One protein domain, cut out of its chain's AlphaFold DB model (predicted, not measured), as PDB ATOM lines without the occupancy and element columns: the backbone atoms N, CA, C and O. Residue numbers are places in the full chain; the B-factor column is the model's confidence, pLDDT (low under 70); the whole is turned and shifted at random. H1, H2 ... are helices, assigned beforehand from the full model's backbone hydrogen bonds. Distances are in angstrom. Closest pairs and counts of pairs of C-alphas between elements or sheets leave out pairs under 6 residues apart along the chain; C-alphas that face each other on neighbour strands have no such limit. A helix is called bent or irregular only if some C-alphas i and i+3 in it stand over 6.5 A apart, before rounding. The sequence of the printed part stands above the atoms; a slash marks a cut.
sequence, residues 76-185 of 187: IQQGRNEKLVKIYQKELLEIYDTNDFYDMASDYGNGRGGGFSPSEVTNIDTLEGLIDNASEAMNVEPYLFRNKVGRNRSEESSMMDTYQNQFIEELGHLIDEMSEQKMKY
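AT A GLANCE: This is residues 76 to 185 of the 187 residues of the protein "Predicted protein" of Enterococcus faecalis T2 (UniProt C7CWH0). The long helix H6 runs antiparallel beside H1, shifted along it, and the shorter H4 packs along both, making a three-helix bundle. Short H3 packs beside H1 and H4, H5 packs crosswise on residues 156 to 164 of H6, and H2 packs on H3 and H5; residues 150 to 155 stick out at one end. The 110 printed residues are all-helix in class, with six named helices, H1 to H6 in chain order, and no named strand. The whole is compact, with a radius of gyration of the C-alphas of 15.2 A, but rod-shaped, spanning 54 by 24 by 20 A.

IN THESE COORDINATES: Find C-alpha 153 at (101.864, -18.452, 60.821); from there H6 runs 44.3 A to C-alpha 183 at (81.907, -28.006, 22.451). H1, residues 76 to 98, begins at (83.008, -16.979, 10.455) and covers 33.2 A. H4, residues 127 to 138, covers 16.6 A. Look for H2 at 101 to 108, H3 at 118 to 123 and H5 at 142 to 148; H5 is irregular, with C-alphas 144 and 147 7.6 A apart.

HOW THE PARTS SIT: H6 touches H4, closest at C-alphas 168 and 138, 5.4 A, opposite ways at a shallow 15 degrees. Its residues 167 to 178 alone touch H1, closest at C-alphas 170 and 95, 7.2 A. H3 and H4, a helical hairpin, only just touch, with 3 pairs of C-alphas within 8 A, the closest 121 and 130 at 6.8 A. H2 touches H5 about perpendicular, at 76 degrees, closest at C-alphas 104 and 144, 5.5 A. Every O i to N i+4 pair is within hydrogen-bond range in H1, H2, H4 and H6; H3 has 0 of 2 and H5 0 of 3, against 2 of 3 and 3 of 4 O i to N i+3 pairs.

THE WHOLE: The C-alphas farthest apart, Ile 76 and Asn 152, are 54.6 A apart. The printed part has no cut and no long link. Look for pLDDT under 70 at residues 105 to 115, 142 to 159 and 185.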
ATOM      1  N   ILE A  76      83.880 -17.454   9.368       88.75
ATOM      2  CA  ILE A  76      83.008 -16.979  10.455       88.75
ATOM      3  C   ILE A  76      83.325 -17.694  11.776       88.75
ATOM      4  O   ILE A  76      83.428 -17.046  12.821       88.75
ATOM      5  N   GLN A  77      83.503 -19.017  11.745       86.25
ATOM      6  CA  GLN A  77      83.895 -19.776  12.934       86.25
ATOM      7  C   GLN A  77      85.261 -19.345  13.466       86.25
ATOM      8  O   GLN A  77      85.407 -19.142  14.672       86.25
ATOM      9  N   GLN A  78      86.245 -19.183  12.582       87.00
ATOM     10  CA  GLN A  78      87.577 -18.730  12.955       87.00
ATOM     11  C   GLN A  78      87.512 -17.345  13.606       87.00
ATOM     12  O   GLN A  78      87.999 -17.179  14.721       87.00
ATOM     13  N   GLY A  79      86.825 -16.383  12.984       88.00
ATOM     14  CA  GLY A  79      86.672 -15.039  13.540       88.00
ATOM     15  C   GLY A  79      85.943 -15.013  14.890       88.00
ATOM     16  O   GLY A  79      86.275 -14.203  15.756       88.00
ATOM     17  N   ARG A  80      84.970 -15.910  15.119       87.69
ATOM     18  CA  ARG A  80      84.374 -16.109  16.454       87.69
ATOM     19  C   ARG A  80      85.415 -16.633  17.442       87.69
ATOM     20  O   ARG A  80      85.523 -16.087  18.537       87.69
ATOM     21  N   ASN A  81      86.136 -17.690  17.083       88.38
ATOM     22  CA  ASN A  81      87.103 -18.326  17.976       88.38
ATOM     23  C   ASN A  81      88.212 -17.345  18.371       88.38
ATOM     24  O   ASN A  81      88.517 -17.237  19.552       88.38
ATOM     25  N   GLU A  82      88.720 -16.550  17.430       89.94
ATOM     26  CA  GLU A  82      89.691 -15.483  17.703       89.94
ATOM     27  C   GLU A  82      89.153 -14.434  18.690       89.94
ATOM     28  O   GLU A  82      89.887 -13.953  19.554       89.94
ATOM     29  N   LYS A  83      87.867 -14.068  18.594       90.75
ATOM     30  CA  LYS A  83      87.233 -13.153  19.559       90.75
ATOM     31  C   LYS A  83      87.125 -13.775  20.947       90.75
ATOM     32  O   LYS A  83      87.419 -13.092  21.920       90.75
ATOM     33  N   LEU A  84      86.713 -15.039  21.034       92.06
ATOM     34  CA  LEU A  84      86.601 -15.743  22.312       92.06
ATOM     35  C   LEU A  84      87.958 -15.914  22.981       92.06
ATOM     36  O   LEU A  84      88.080 -15.622  24.161       92.06
ATOM     37  N   VAL A  85      88.984 -16.298  22.219       94.69
ATOM     38  CA  VAL A  85      90.360 -16.375  22.719       94.69
ATOM     39  C   VAL A  85      90.769 -15.048  23.350       94.69
ATOM     40  O   VAL A  85      91.210 -15.037  24.488       94.69
ATOM     41  N   LYS A  86      90.530 -13.912  22.683       94.62
ATOM     42  CA  LYS A  86      90.857 -12.591  23.247       94.62
ATOM     43  C   LYS A  86      90.090 -12.255  24.526       94.62
ATOM     44  O   LYS A  86      90.645 -11.594  25.399       94.62
ATOM     45  N   ILE A  87      88.822 -12.658  24.618       95.31
ATOM     46  CA  ILE A  87      88.008 -12.466  25.828       95.31
ATOM     47  C   ILE A  87      88.617 -13.272  26.976       95.31
ATOM     48  O   ILE A  87      88.983 -12.694  27.994       95.31
ATOM     49  N   TYR A  88      88.833 -14.568  26.771       96.38
ATOM     50  CA  TYR A  88      89.331 -15.453  27.818       96.38
ATOM     51  C   TYR A  88      90.795 -15.207  28.185       96.38
ATOM     52  O   TYR A  88      91.160 -15.345  29.346       96.38
ATOM     53  N   GLN A  89      91.626 -14.748  27.246       95.88
ATOM     54  CA  GLN A  89      92.950 -14.213  27.565       95.88
ATOM     55  C   GLN A  89      92.848 -13.080  28.585       95.88
ATOM     56  O   GLN A  89      93.575 -13.077  29.571       95.88
ATOM     57  N   LYS A  90      91.945 -12.118  28.364       95.12
ATOM     58  CA  LYS A  90      91.759 -10.980  29.270       95.12
ATOM     59  C   LYS A  90      91.253 -11.424  30.642       95.12
ATOM     60  O   LYS A  90      91.754 -10.930  31.642       95.12
ATOM     61  N   GLU A  91      90.302 -12.350  30.683       95.75
ATOM     62  CA  GLU A  91      89.750 -12.865  31.942       95.75
ATOM     63  C   GLU A  91      90.794 -13.659  32.740       95.75
ATOM     64  O   GLU A  91      90.939 -13.435  33.938       95.75
ATOM     65  N   LEU A  92      91.612 -14.491  32.083       94.25
ATOM     66  CA  LEU A  92      92.743 -15.161  32.735       94.25
ATOM     67  C   LEU A  92      93.757 -14.161  33.297       94.25
ATOM     68  O   LEU A  92      94.182 -14.302  34.441       94.25
ATOM     69  N   LEU A  93      94.113 -13.129  32.524       92.00
ATOM     70  CA  LEU A  93      94.997 -12.056  32.992       92.00
ATOM     71  C   LEU A  93      94.432 -11.355  34.237       92.00
ATOM     72  O   LEU A  93      95.187 -11.066  35.159       92.00
ATOM     73  N   GLU A  94      93.121 -11.104  34.281       91.25
ATOM     74  CA  GLU A  94      92.451 -10.484  35.431       91.25
ATOM     75  C   GLU A  94      92.452 -11.395  36.666       91.25
ATOM     76  O   GLU A  94      92.702 -10.909  37.771       91.25
ATOM     77  N   ILE A  95      92.243 -12.706  36.501       90.25
ATOM     78  CA  ILE A  95      92.352 -13.685  37.599       90.25
ATOM     79  C   ILE A  95      93.793 -13.731  38.126       90.25
ATOM     80  O   ILE A  95      94.017 -13.705  39.340       90.25
ATOM     81  N   TYR A  96      94.780 -13.764  37.224       87.50
ATOM     82  CA  TYR A  96      96.197 -13.765  37.590       87.50
ATOM     83  C   TYR A  96      96.615 -12.478  38.306       87.50
ATOM     84  O   TYR A  96      97.399 -12.547  39.249       87.50
ATOM     85  N   ASP A  97      96.088 -11.322  37.907       84.19
ATOM     86  CA  ASP A  97      96.362 -10.038  38.563       84.19
ATOM     87  C   ASP A  97      95.661  -9.924  39.926       84.19
ATOM     88  O   ASP A  97      96.293  -9.580  40.921       84.19
ATOM     89  N   THR A  98      94.381 -10.307  40.012       78.50
ATOM     90  CA  THR A  98      93.571 -10.234  41.248       78.50
ATOM     91  C   THR A  98      94.158 -11.067  42.383       78.50
ATOM     92  O   THR A  98      94.074 -10.688  43.550       78.50
ATOM     93  N   ASN A  99      94.765 -12.199  42.038       73.56
ATOM     94  CA  ASN A  99      95.423 -13.078  42.997       73.56
ATOM     95  C   ASN A  99      96.930 -12.763  43.135       73.56
ATOM     96  O   ASN A  99      97.645 -13.502  43.807       73.56
ATOM     97  N   ASP A 100      97.408 -11.693  42.478       72.88
ATOM     98  CA  ASP A 100      98.800 -11.249  42.296       72.88
ATOM     99  C   ASP A 100      99.778 -12.390  41.981       72.88
ATOM    100  O   ASP A 100     100.914 -12.491  42.463       72.88
ATOM    101  N   PHE A 101      99.291 -13.295  41.153       76.50
ATOM    102  CA  PHE A 101      99.961 -14.514  40.767       76.50
ATOM    103  C   PHE A 101     101.258 -14.241  39.998       76.50
ATOM    104  O   PHE A 101     102.207 -15.011  40.109       76.50
ATOM    105  N   TYR A 102     101.338 -13.114  39.280       73.06
ATOM    106  CA  TYR A 102     102.548 -12.664  38.585       73.06
ATOM    107  C   TYR A 102     103.745 -12.468  39.516       73.06
ATOM    108  O   TYR A 102     104.825 -12.993  39.241       73.06
ATOM    109  N   ASP A 103     103.549 -11.749  40.620       70.69
ATOM    110  CA  ASP A 103     104.612 -11.467  41.584       70.69
ATOM    111  C   ASP A 103     105.092 -12.769  42.236       70.69
ATOM    112  O   ASP A 103     106.291 -13.026  42.359       70.69
ATOM    113  N   MET A 104     104.148 -13.653  42.565       71.00
ATOM    114  CA  MET A 104     104.437 -14.944  43.189       71.00
ATOM    115  C   MET A 104     105.150 -15.903  42.227       71.00
ATOM    116  O   MET A 104     106.137 -16.537  42.603       71.00
ATOM    117  N   ALA A 105     104.716 -15.979  40.968       67.88
ATOM    118  CA  ALA A 105     105.387 -16.764  39.935       67.88
ATOM    119  C   ALA A 105     106.794 -16.219  39.623       67.88
ATOM    120  O   ALA A 105     107.721 -17.002  39.417       67.88
ATOM    121  N   SER A 106     106.993 -14.899  39.645       64.50
ATOM    122  CA  SER A 106     108.312 -14.281  39.451       64.50
ATOM    123  C   SER A 106     109.282 -14.611  40.595       64.50
ATOM    124  O   SER A 106     110.413 -15.044  40.347       64.50
ATOM    125  N   ASP A 107     108.838 -14.454  41.845       61.94
ATOM    126  CA  ASP A 107     109.684 -14.617  43.035       61.94
ATOM    127  C   ASP A 107     110.004 -16.087  43.357       61.94
ATOM    128  O   ASP A 107     111.047 -16.393  43.943       61.94
ATOM    129  N   TYR A 108     109.122 -17.010  42.963       55.75
ATOM    130  CA  TYR A 108     109.162 -18.402  43.420       55.75
ATOM    131  C   TYR A 108     108.970 -19.454  42.314       55.75
ATOM    132  O   TYR A 108     109.347 -20.613  42.502       55.75
ATOM    133  N   GLY A 109     108.433 -19.080  41.150       52.47
ATOM    134  CA  GLY A 109     108.104 -19.984  40.037       52.47
ATOM    135  C   GLY A 109     109.301 -20.481  39.219       52.47
ATOM    136  O   GLY A 109     109.150 -21.385  38.404       52.47
ATOM    137  N   ASN A 110     110.518 -19.987  39.480       53.97
ATOM    138  CA  ASN A 110     111.757 -20.494  38.863       53.97
ATOM    139  C   ASN A 110     112.370 -21.711  39.605       53.97
ATOM    140  O   ASN A 110     113.563 -22.005  39.475       53.97
ATOM    141  N   GLY A 111     111.573 -22.416  40.417       50.38
ATOM    142  CA  GLY A 111     111.944 -23.667  41.087       50.38
ATOM    143  C   GLY A 111     111.924 -24.897  40.163       50.38
ATOM    144  O   GLY A 111     111.350 -24.874  39.083       50.38
ATOM    145  N   ARG A 112     112.565 -25.993  40.601       43.84
ATOM    146  CA  ARG A 112     113.011 -27.198  39.845       43.84
ATOM    147  C   ARG A 112     111.968 -28.009  39.026       43.84
ATOM    148  O   ARG A 112     112.309 -29.106  38.590       43.84
ATOM    149  N   GLY A 113     110.748 -27.521  38.807       50.09
ATOM    150  CA  GLY A 113     109.646 -28.242  38.148       50.09
ATOM    151  C   GLY A 113     109.239 -27.759  36.749       50.09
ATOM    152  O   GLY A 113     108.371 -28.384  36.156       50.09
ATOM    153  N   GLY A 114     109.865 -26.707  36.208       52.56
ATOM    154  CA  GLY A 114     109.386 -26.042  34.987       52.56
ATOM    155  C   GLY A 114     108.357 -24.975  35.358       52.56
ATOM    156  O   GLY A 114     107.281 -25.291  35.849       52.56
ATOM    157  N   GLY A 115     108.745 -23.708  35.232       56.94
ATOM    158  CA  GLY A 115     107.949 -22.584  35.713       56.94
ATOM    159  C   GLY A 115     106.759 -22.310  34.805       56.94
ATOM    160  O   GLY A 115     106.939 -22.082  33.614       56.94
ATOM    161  N   PHE A 116     105.561 -22.298  35.383       71.00
ATOM    162  CA  PHE A 116     104.393 -21.698  34.753       71.00
ATOM    163  C   PHE A 116     104.617 -20.187  34.640       71.00
ATOM    164  O   PHE A 116     104.894 -19.524  35.643       71.00
ATOM    165  N   SER A 117     104.501 -19.638  33.432       74.88
ATOM    166  CA  SER A 117     104.609 -18.201  33.197       74.88
ATOM    167  C   SER A 117     103.228 -17.639  32.860       74.88
ATOM    168  O   SER A 117     102.747 -17.836  31.744       74.88
ATOM    169  N   PRO A 118     102.593 -16.863  33.757       75.31
ATOM    170  CA  PRO A 118     101.267 -16.305  33.488       75.31
ATOM    171  C   PRO A 118     101.281 -15.294  32.328       75.31
ATOM    172  O   PRO A 118     100.241 -14.910  31.805       75.31
ATOM    173  N   SER A 119     102.465 -14.844  31.896       79.56
ATOM    174  CA  SER A 119     102.624 -13.985  30.716       79.56
ATOM    175  C   SER A 119     102.469 -14.739  29.392       79.56
ATOM    176  O   SER A 119     102.197 -14.119  28.368       79.56
ATOM    177  N   GLU A 120     102.590 -16.071  29.389       84.75
ATOM    178  CA  GLU A 120     102.442 -16.881  28.174       84.75
ATOM    179  C   GLU A 120     101.015 -16.875  27.635       84.75
ATOM    180  O   GLU A 120     100.833 -17.050  26.431       84.75
ATOM    181  N   VAL A 121     100.021 -16.566  28.476       89.75
ATOM    182  CA  VAL A 121      98.611 -16.483  28.079       89.75
ATOM    183  C   VAL A 121      98.389 -15.541  26.890       89.75
ATOM    184  O   VAL A 121      97.555 -15.819  26.030       89.75
ATOM    185  N   THR A 122      99.190 -14.473  26.756       89.81
ATOM    186  CA  THR A 122      99.078 -13.522  25.635       89.81
ATOM    187  C   THR A 122      99.512 -14.110  24.294       89.81
ATOM    188  O   THR A 122      99.149 -13.577  23.247       89.81
ATOM    189  N   ASN A 123     100.293 -15.191  24.316       91.75
ATOM    190  CA  ASN A 123     100.804 -15.867  23.122       91.75
ATOM    191  C   ASN A 123      99.911 -17.032  22.679       91.75
ATOM    192  O   ASN A 123     100.159 -17.624  21.630       91.75
ATOM    193  N   ILE A 124      98.889 -17.370  23.466       93.31
ATOM    194  CA  ILE A 124      97.988 -18.483  23.190       93.31
ATOM    195  C   ILE A 124      96.865 -18.023  22.261       93.31
ATOM    196  O   ILE A 124      96.104 -17.116  22.583       93.31
ATOM    197  N   ASP A 125      96.730 -18.678  21.113       93.56
ATOM    198  CA  ASP A 125      95.784 -18.321  20.052       93.56
ATOM    199  C   ASP A 125      94.602 -19.298  19.920       93.56
ATOM    200  O   ASP A 125      93.772 -19.169  19.017       93.56
ATOM    201  N   THR A 126      94.486 -20.266  20.834       92.75
ATOM    202  CA  THR A 126      93.419 -21.273  20.827       92.75
ATOM    203  C   THR A 126      92.748 -21.407  22.185       92.75
ATOM    204  O   THR A 126      93.393 -21.306  23.221       92.75
ATOM    205  N   LEU A 127      91.444 -21.716  22.179       91.94
ATOM    206  CA  LEU A 127      90.714 -22.038  23.410       91.94
ATOM    207  C   LEU A 127      91.328 -23.236  24.141       91.94
ATOM    208  O   LEU A 127      91.336 -23.245  25.361       91.94
ATOM    209  N   GLU A 128      91.855 -24.223  23.407       93.00
ATOM    210  CA  GLU A 128      92.505 -25.376  24.039       93.00
ATOM    211  C   GLU A 128      93.763 -24.971  24.793       93.00
ATOM    212  O   GLU A 128      93.898 -25.314  25.959       93.00
ATOM    213  N   GLY A 129      94.636 -24.174  24.173       93.25
ATOM    214  CA  GLY A 129      95.820 -23.692  24.871       93.25
ATOM    215  C   GLY A 129      95.464 -22.870  26.113       93.25
ATOM    216  O   GLY A 129      96.164 -22.961  27.113       93.25
ATOM    217  N   LEU A 130      94.367 -22.098  26.084       94.81
ATOM    218  CA  LEU A 130      93.933 -21.319  27.250       94.81
ATOM    219  C   LEU A 130      93.417 -22.228  28.369       94.81
ATOM    220  O   LEU A 130      93.722 -21.985  29.533       94.81
ATOM    221  N   ILE A 131      92.678 -23.286  28.021       94.50
ATOM    222  CA  ILE A 131      92.226 -24.312  28.970       94.50
ATOM    223  C   ILE A 131      93.424 -25.033  29.595       94.50
ATOM    224  O   ILE A 131      93.465 -25.190  30.816       94.50
ATOM    225  N   ASP A 132      94.400 -25.439  28.783       91.50
ATOM    226  CA  ASP A 132      95.611 -26.114  29.254       91.50
ATOM    227  C   ASP A 132      96.403 -25.199  30.202       91.50
ATOM    228  O   ASP A 132      96.755 -25.605  31.307       91.50
ATOM    229  N   ASN A 133      96.587 -23.928  29.829       91.25
ATOM    230  CA  ASN A 133      97.274 -22.931  30.652       91.25
ATOM    231  C   ASN A 133      96.552 -22.677  31.987       91.25
ATOM    232  O   ASN A 133      97.175 -22.699  33.048       91.25
ATOM    233  N   ALA A 134      95.230 -22.505  31.965       91.50
ATOM    234  CA  ALA A 134      94.436 -22.368  33.184       91.50
ATOM    235  C   ALA A 134      94.544 -23.618  34.076       91.50
ATOM    236  O   ALA A 134      94.701 -23.506  35.292       91.50
ATOM    237  N   SER A 135      94.531 -24.810  33.474       90.12
ATOM    238  CA  SER A 135      94.667 -26.083  34.189       90.12
ATOM    239  C   SER A 135      96.049 -26.236  34.829       90.12
ATOM    240  O   SER A 135      96.166 -26.715  35.957       90.12
ATOM    241  N   GLU A 136      97.113 -25.815  34.147       87.19
ATOM    242  CA  GLU A 136      98.460 -25.767  34.719       87.19
ATOM    243  C   GLU A 136      98.537 -24.781  35.890       87.19
ATOM    244  O   GLU A 136      99.085 -25.127  36.939       87.19
ATOM    245  N   ALA A 137      97.917 -23.602  35.764       86.25
ATOM    246  CA  ALA A 137      97.854 -22.614  36.838       86.25
ATOM    247  C   ALA A 137      97.168 -23.167  38.102       86.25
ATOM    248  O   ALA A 137      97.654 -22.933  39.208       86.25
ATOM    249  N   MET A 138      96.104 -23.970  37.964       86.38
ATOM    250  CA  MET A 138      95.436 -24.624  39.105       86.38
ATOM    251  C   MET A 138      96.348 -25.587  39.884       86.38
ATOM    252  O   MET A 138      96.105 -25.840  41.063       86.38
ATOM    253  N   ASN A 139      97.392 -26.132  39.249       81.56
ATOM    254  CA  ASN A 139      98.320 -27.084  39.872       81.56
ATOM    255  C   ASN A 139      99.484 -26.408  40.612       81.56
ATOM    256  O   ASN A 139     100.363 -27.093  41.145       81.56
ATOM    257  N   VAL A 140      99.518 -25.077  40.643       76.69
ATOM    258  CA  VAL A 140     100.590 -24.336  41.296       76.69
ATOM    259  C   VAL A 140     100.561 -24.514  42.814       76.69
ATOM    260  O   VAL A 140      99.514 -24.526  43.463       76.69
ATOM    261  N   GLU A 141     101.754 -24.686  43.390       74.19
ATOM    262  CA  GLU A 141     101.897 -25.078  44.784       74.19
ATOM    263  C   GLU A 141     101.443 -23.976  45.772       74.19
ATOM    264  O   GLU A 141     101.818 -22.809  45.618       74.19
ATOM    265  N   PRO A 142     100.748 -24.341  46.873       68.44
ATOM    266  CA  PRO A 142     100.200 -23.391  47.851       68.44
ATOM    267  C   PRO A 142     101.234 -22.434  48.461       68.44
ATOM    268  O   PRO A 142     100.906 -21.327  48.884       68.44
ATOM    269  N   TYR A 143     102.506 -22.849  48.541       68.81
ATOM    270  CA  TYR A 143     103.548 -22.027  49.154       68.81
ATOM    271  C   TYR A 143     103.844 -20.744  48.366       68.81
ATOM    272  O   TYR A 143     104.423 -19.827  48.950       68.81
ATOM    273  N   LEU A 144     103.440 -20.668  47.090       69.00
ATOM    274  CA  LEU A 144     103.558 -19.452  46.287       69.00
ATOM    275  C   LEU A 144     102.715 -18.310  46.869       69.00
ATOM    276  O   LEU A 144     103.142 -17.164  46.815       69.00
ATOM    277  N   PHE A 145     101.614 -18.631  47.557       69.69
ATOM    278  CA  PHE A 145     100.708 -17.672  48.196       69.69
ATOM    279  C   PHE A 145     101.202 -17.142  49.560       69.69
ATOM    280  O   PHE A 145     100.548 -16.303  50.181       69.69
ATOM    281  N   ARG A 146     102.380 -17.580  50.044       63.91
ATOM    282  CA  ARG A 146     102.874 -17.297  51.413       63.91
ATOM    283  C   ARG A 146     103.129 -15.832  51.744       63.91
ATOM    284  O   ARG A 146     102.923 -15.448  52.888       63.91
ATOM    285  N   ASN A 147     103.566 -15.013  50.790       59.53
ATOM    286  CA  ASN A 147     103.902 -13.610  51.069       59.53
ATOM    287  C   ASN A 147     102.705 -12.652  51.002       59.53
ATOM    288  O   ASN A 147     102.872 -11.463  51.277       59.53
ATOM    289  N   LYS A 148     101.502 -13.137  50.668       59.12
ATOM    290  CA  LYS A 148     100.286 -12.310  50.639       59.12
ATOM    291  C   LYS A 148      99.811 -11.884  52.021       59.12
ATOM    292  O   LYS A 148      99.117 -10.879  52.155       59.12
ATOM    293  N   VAL A 149     100.183 -12.636  53.049       54.53
ATOM    294  CA  VAL A 149      99.590 -12.524  54.376       54.53
ATOM    295  C   VAL A 149     100.726 -12.364  55.381       54.53
ATOM    296  O   VAL A 149     101.649 -13.166  55.416       54.53
ATOM    297  N   GLY A 150     100.732 -11.260  56.129       56.56
ATOM    298  CA  GLY A 150     101.834 -10.905  57.027       56.56
ATOM    299  C   GLY A 150     102.079 -11.896  58.181       56.56
ATOM    300  O   GLY A 150     101.193 -12.654  58.544       56.56
ATOM    301  N   ARG A 151     103.271 -11.746  58.789       51.22
ATOM    302  CA  ARG A 151     104.076 -12.540  59.767       51.22
ATOM    303  C   ARG A 151     103.454 -13.562  60.762       51.22
ATOM    304  O   ARG A 151     104.218 -14.082  61.585       51.22
ATOM    305  N   ASN A 152     102.154 -13.856  60.785       56.47
ATOM    306  CA  ASN A 152     101.514 -14.718  61.789       56.47
ATOM    307  C   ASN A 152     101.102 -16.093  61.210       56.47
ATOM    308  O   ASN A 152     100.086 -16.231  60.537       56.47
ATOM    309  N   ARG A 153     101.873 -17.146  61.526       55.00
ATOM    310  CA  ARG A 153     101.864 -18.452  60.821       55.00
ATOM    311  C   ARG A 153     100.528 -19.206  60.705       55.00
ATOM    312  O   ARG A 153     100.348 -19.921  59.723       55.00
ATOM    313  N   SER A 154      99.624 -19.148  61.691       54.94
ATOM    314  CA  SER A 154      98.357 -19.906  61.604       54.94
ATOM    315  C   SER A 154      97.269 -19.160  60.830       54.94
ATOM    316  O   SER A 154      96.481 -19.794  60.136       54.94
ATOM    317  N   GLU A 155      97.237 -17.830  60.935       57.75
ATOM    318  CA  GLU A 155      96.365 -16.966  60.126       57.75
ATOM    319  C   GLU A 155      96.828 -16.976  58.663       57.75
ATOM    320  O   GLU A 155      96.008 -17.121  57.762       57.75
ATOM    321  N   GLU A 156      98.146 -16.966  58.444       59.38
ATOM    322  CA  GLU A 156      98.798 -17.153  57.146       59.38
ATOM    323  C   GLU A 156      98.322 -18.427  56.423       59.38
ATOM    324  O   GLU A 156      97.916 -18.346  55.269       59.38
ATOM    325  N   SER A 157      98.320 -19.594  57.084       59.97
ATOM    326  CA  SER A 157      97.927 -20.861  56.435       59.97
ATOM    327  C   SER A 157      96.451 -20.885  56.029       59.97
ATOM    328  O   SER A 157      96.138 -21.254  54.905       59.97
ATOM    329  N   SER A 158      95.540 -20.459  56.913       64.50
ATOM    330  CA  SER A 158      94.100 -20.466  56.610       64.50
ATOM    331  C   SER A 158      93.734 -19.464  55.514       64.50
ATOM    332  O   SER A 158      92.813 -19.712  54.735       64.50
ATOM    333  N   MET A 159      94.425 -18.323  55.459       68.69
ATOM    334  CA  MET A 159      94.208 -17.326  54.413       68.69
ATOM    335  C   MET A 159      94.817 -17.775  53.082       68.69
ATOM    336  O   MET A 159      94.179 -17.583  52.056       68.69
ATOM    337  N   MET A 160      95.979 -18.438  53.084       72.62
ATOM    338  CA  MET A 160      96.548 -19.055  51.876       72.62
ATOM    339  C   MET A 160      95.622 -20.098  51.268       72.62
ATOM    340  O   MET A 160      95.372 -20.043  50.069       72.62
ATOM    341  N   ASP A 161      95.077 -20.998  52.089       75.75
ATOM    342  CA  ASP A 161      94.125 -22.001  51.612       75.75
ATOM    343  C   ASP A 161      92.882 -21.321  51.019       75.75
ATOM    344  O   ASP A 161      92.353 -21.761  50.007       75.75
ATOM    345  N   THR A 162      92.435 -20.205  51.607       80.00
ATOM    346  CA  THR A 162      91.300 -19.428  51.085       80.00
ATOM    347  C   THR A 162      91.620 -18.797  49.727       80.00
ATOM    348  O   THR A 162      90.842 -18.974  48.794       80.00
ATOM    349  N   TYR A 163      92.764 -18.117  49.594       77.88
ATOM    350  CA  TYR A 163      93.205 -17.519  48.327       77.88
ATOM    351  C   TYR A 163      93.401 -18.574  47.238       77.88
ATOM    352  O   TYR A 163      92.932 -18.400  46.120       77.88
ATOM    353  N   GLN A 164      94.045 -19.694  47.571       81.06
ATOM    354  CA  GLN A 164      94.252 -20.780  46.623       81.06
ATOM    355  C   GLN A 164      92.925 -21.420  46.202       81.06
ATOM    356  O   GLN A 164      92.731 -21.682  45.019       81.06
ATOM    357  N   ASN A 165      92.002 -21.651  47.139       86.19
ATOM    358  CA  ASN A 165      90.689 -22.206  46.813       86.19
ATOM    359  C   ASN A 165      89.893 -21.265  45.906       86.19
ATOM    360  O   ASN A 165      89.333 -21.735  44.922       86.19
ATOM    361  N   GLN A 166      89.889 -19.958  46.192       86.94
ATOM    362  CA  GLN A 166      89.228 -18.969  45.338       86.94
ATOM    363  C   GLN A 166      89.856 -18.935  43.939       86.94
ATOM    364  O   GLN A 166      89.139 -18.987  42.947       86.94
ATOM    365  N   PHE A 167      91.187 -18.922  43.851       88.31
ATOM    366  CA  PHE A 167      91.910 -18.965  42.581       88.31
ATOM    367  C   PHE A 167      91.568 -20.213  41.752       88.31
ATOM    368  O   PHE A 167      91.291 -20.120  40.559       88.31
ATOM    369  N   ILE A 168      91.551 -21.387  42.391       90.12
ATOM    370  CA  ILE A 168      91.180 -22.661  41.760       90.12
ATOM    371  C   ILE A 168      89.712 -22.649  41.318       90.12
ATOM    372  O   ILE A 168      89.406 -23.155  40.240       90.12
ATOM    373  N   GLU A 169      88.810 -22.086  42.120       92.75
ATOM    374  CA  GLU A 169      87.383 -21.974  41.797       92.75
ATOM    375  C   GLU A 169      87.149 -21.046  40.594       92.75
ATOM    376  O   GLU A 169      86.472 -21.439  39.643       92.75
ATOM    377  N   GLU A 170      87.770 -19.863  40.581       93.94
ATOM    378  CA  GLU A 170      87.699 -18.902  39.470       93.94
ATOM    379  C   GLU A 170      88.245 -19.500  38.165       93.94
ATOM    380  O   GLU A 170      87.590 -19.422  37.122       93.94
ATOM    381  N   LEU A 171      89.408 -20.163  38.217       94.00
ATOM    382  CA  LEU A 171      89.972 -20.852  37.054       94.00
ATOM    383  C   LEU A 171      89.108 -22.031  36.601       94.00
ATOM    384  O   LEU A 171      88.911 -22.211  35.401       94.00
ATOM    385  N   GLY A 172      88.571 -22.811  37.541       95.38
ATOM    386  CA  GLY A 172      87.685 -23.936  37.248       95.38
ATOM    387  C   GLY A 172      86.430 -23.493  36.499       95.38
ATOM    388  O   GLY A 172      86.101 -24.061  35.458       95.38
ATOM    389  N   HIS A 173      85.783 -22.421  36.963       96.38
ATOM    390  CA  HIS A 173      84.637 -21.829  36.271       96.38
ATOM    391  C   HIS A 173      84.979 -21.375  34.852       96.38
ATOM    392  O   HIS A 173      84.215 -21.634  33.919       96.38
ATOM    393  N   LEU A 174      86.138 -20.739  34.671       96.38
ATOM    394  CA  LEU A 174      86.559 -20.259  33.362       96.38
ATOM    395  C   LEU A 174      86.883 -21.410  32.396       96.38
ATOM    396  O   LEU A 174      86.535 -21.353  31.216       96.38
ATOM    397  N   ILE A 175      87.509 -22.481  32.891       96.25
ATOM    398  CA  ILE A 175      87.778 -23.706  32.122       96.25
ATOM    399  C   ILE A 175      86.476 -24.355  31.655       96.25
ATOM    400  O   ILE A 175      86.381 -24.745  30.484       96.25
ATOM    401  N   ASP A 176      85.483 -24.461  32.538       95.94
ATOM    402  CA  ASP A 176      84.175 -25.015  32.195       95.94
ATOM    403  C   ASP A 176      83.508 -24.180  31.094       95.94
ATOM    404  O   ASP A 176      83.078 -24.727  30.074       95.94
ATOM    405  N   GLU A 177      83.516 -22.851  31.224       94.88
ATOM    406  CA  GLU A 177      82.937 -21.956  30.220       94.88
ATOM    407  C   GLU A 177      83.645 -22.072  28.857       94.88
ATOM    408  O   GLU A 177      82.997 -22.257  27.818       94.88
ATOM    409  N   MET A 178      84.982 -22.031  28.843       94.50
ATOM    410  CA  MET A 178      85.775 -22.214  27.621       94.50
ATOM    411  C   MET A 178      85.493 -23.573  26.965       94.50
ATOM    412  O   MET A 178      85.340 -23.665  25.739       94.50
ATOM    413  N   SER A 179      85.374 -24.628  27.776       92.94
ATOM    414  CA  SER A 179      85.068 -25.986  27.321       92.94
ATOM    415  C   SER A 179      83.674 -26.077  26.702       92.94
ATOM    416  O   SER A 179      83.510 -26.666  25.626       92.94
ATOM    417  N   GLU A 180      82.673 -25.442  27.312       91.56
ATOM    418  CA  GLU A 180      81.324 -25.336  26.753       91.56
ATOM    419  C   GLU A 180      81.327 -24.593  25.410       91.56
ATOM    420  O   GLU A 180      80.761 -25.083  24.423       91.56
ATOM    421  N   GLN A 181      82.021 -23.451  25.321       88.75
ATOM    422  CA  GLN A 181      82.124 -22.680  24.075       88.75
ATOM    423  C   GLN A 181      82.826 -23.441  22.952       88.75
ATOM    424  O   GLN A 181      82.464 -23.263  21.778       88.75
ATOM    425  N   LYS A 182      83.817 -24.271  23.296       86.31
ATOM    426  CA  LYS A 182      84.515 -25.165  22.364       86.31
ATOM    427  C   LYS A 182      83.597 -26.293  21.882       86.31
ATOM    428  O   LYS A 182      83.599 -26.622  20.696       86.31
ATOM    429  N   MET A 183      82.790 -26.875  22.771       84.12
ATOM    430  CA  MET A 183      81.907 -28.006  22.451       84.12
ATOM    431  C   MET A 183      80.664 -27.607  21.654       84.12
ATOM    432  O   MET A 183      80.232 -28.363  20.780       84.12
ATOM    433  N   LYS A 184      80.114 -26.416  21.902       74.88
ATOM    434  CA  LYS A 184      78.858 -25.940  21.302       74.88
ATOM    435  C   LYS A 184      78.867 -25.876  19.763       74.88
ATOM    436  O   LYS A 184      77.798 -25.874  19.163       74.88
ATOM    437  N   TYR A 185      80.042 -25.878  19.123       62.94
ATOM    438  CA  TYR A 185      80.190 -25.725  17.666       62.94
ATOM    439  C   TYR A 185      81.172 -26.719  17.036       62.94
ATOM    440  O   TYR A 185      81.700 -26.476  15.956       62.94
TER     441      TYR A 185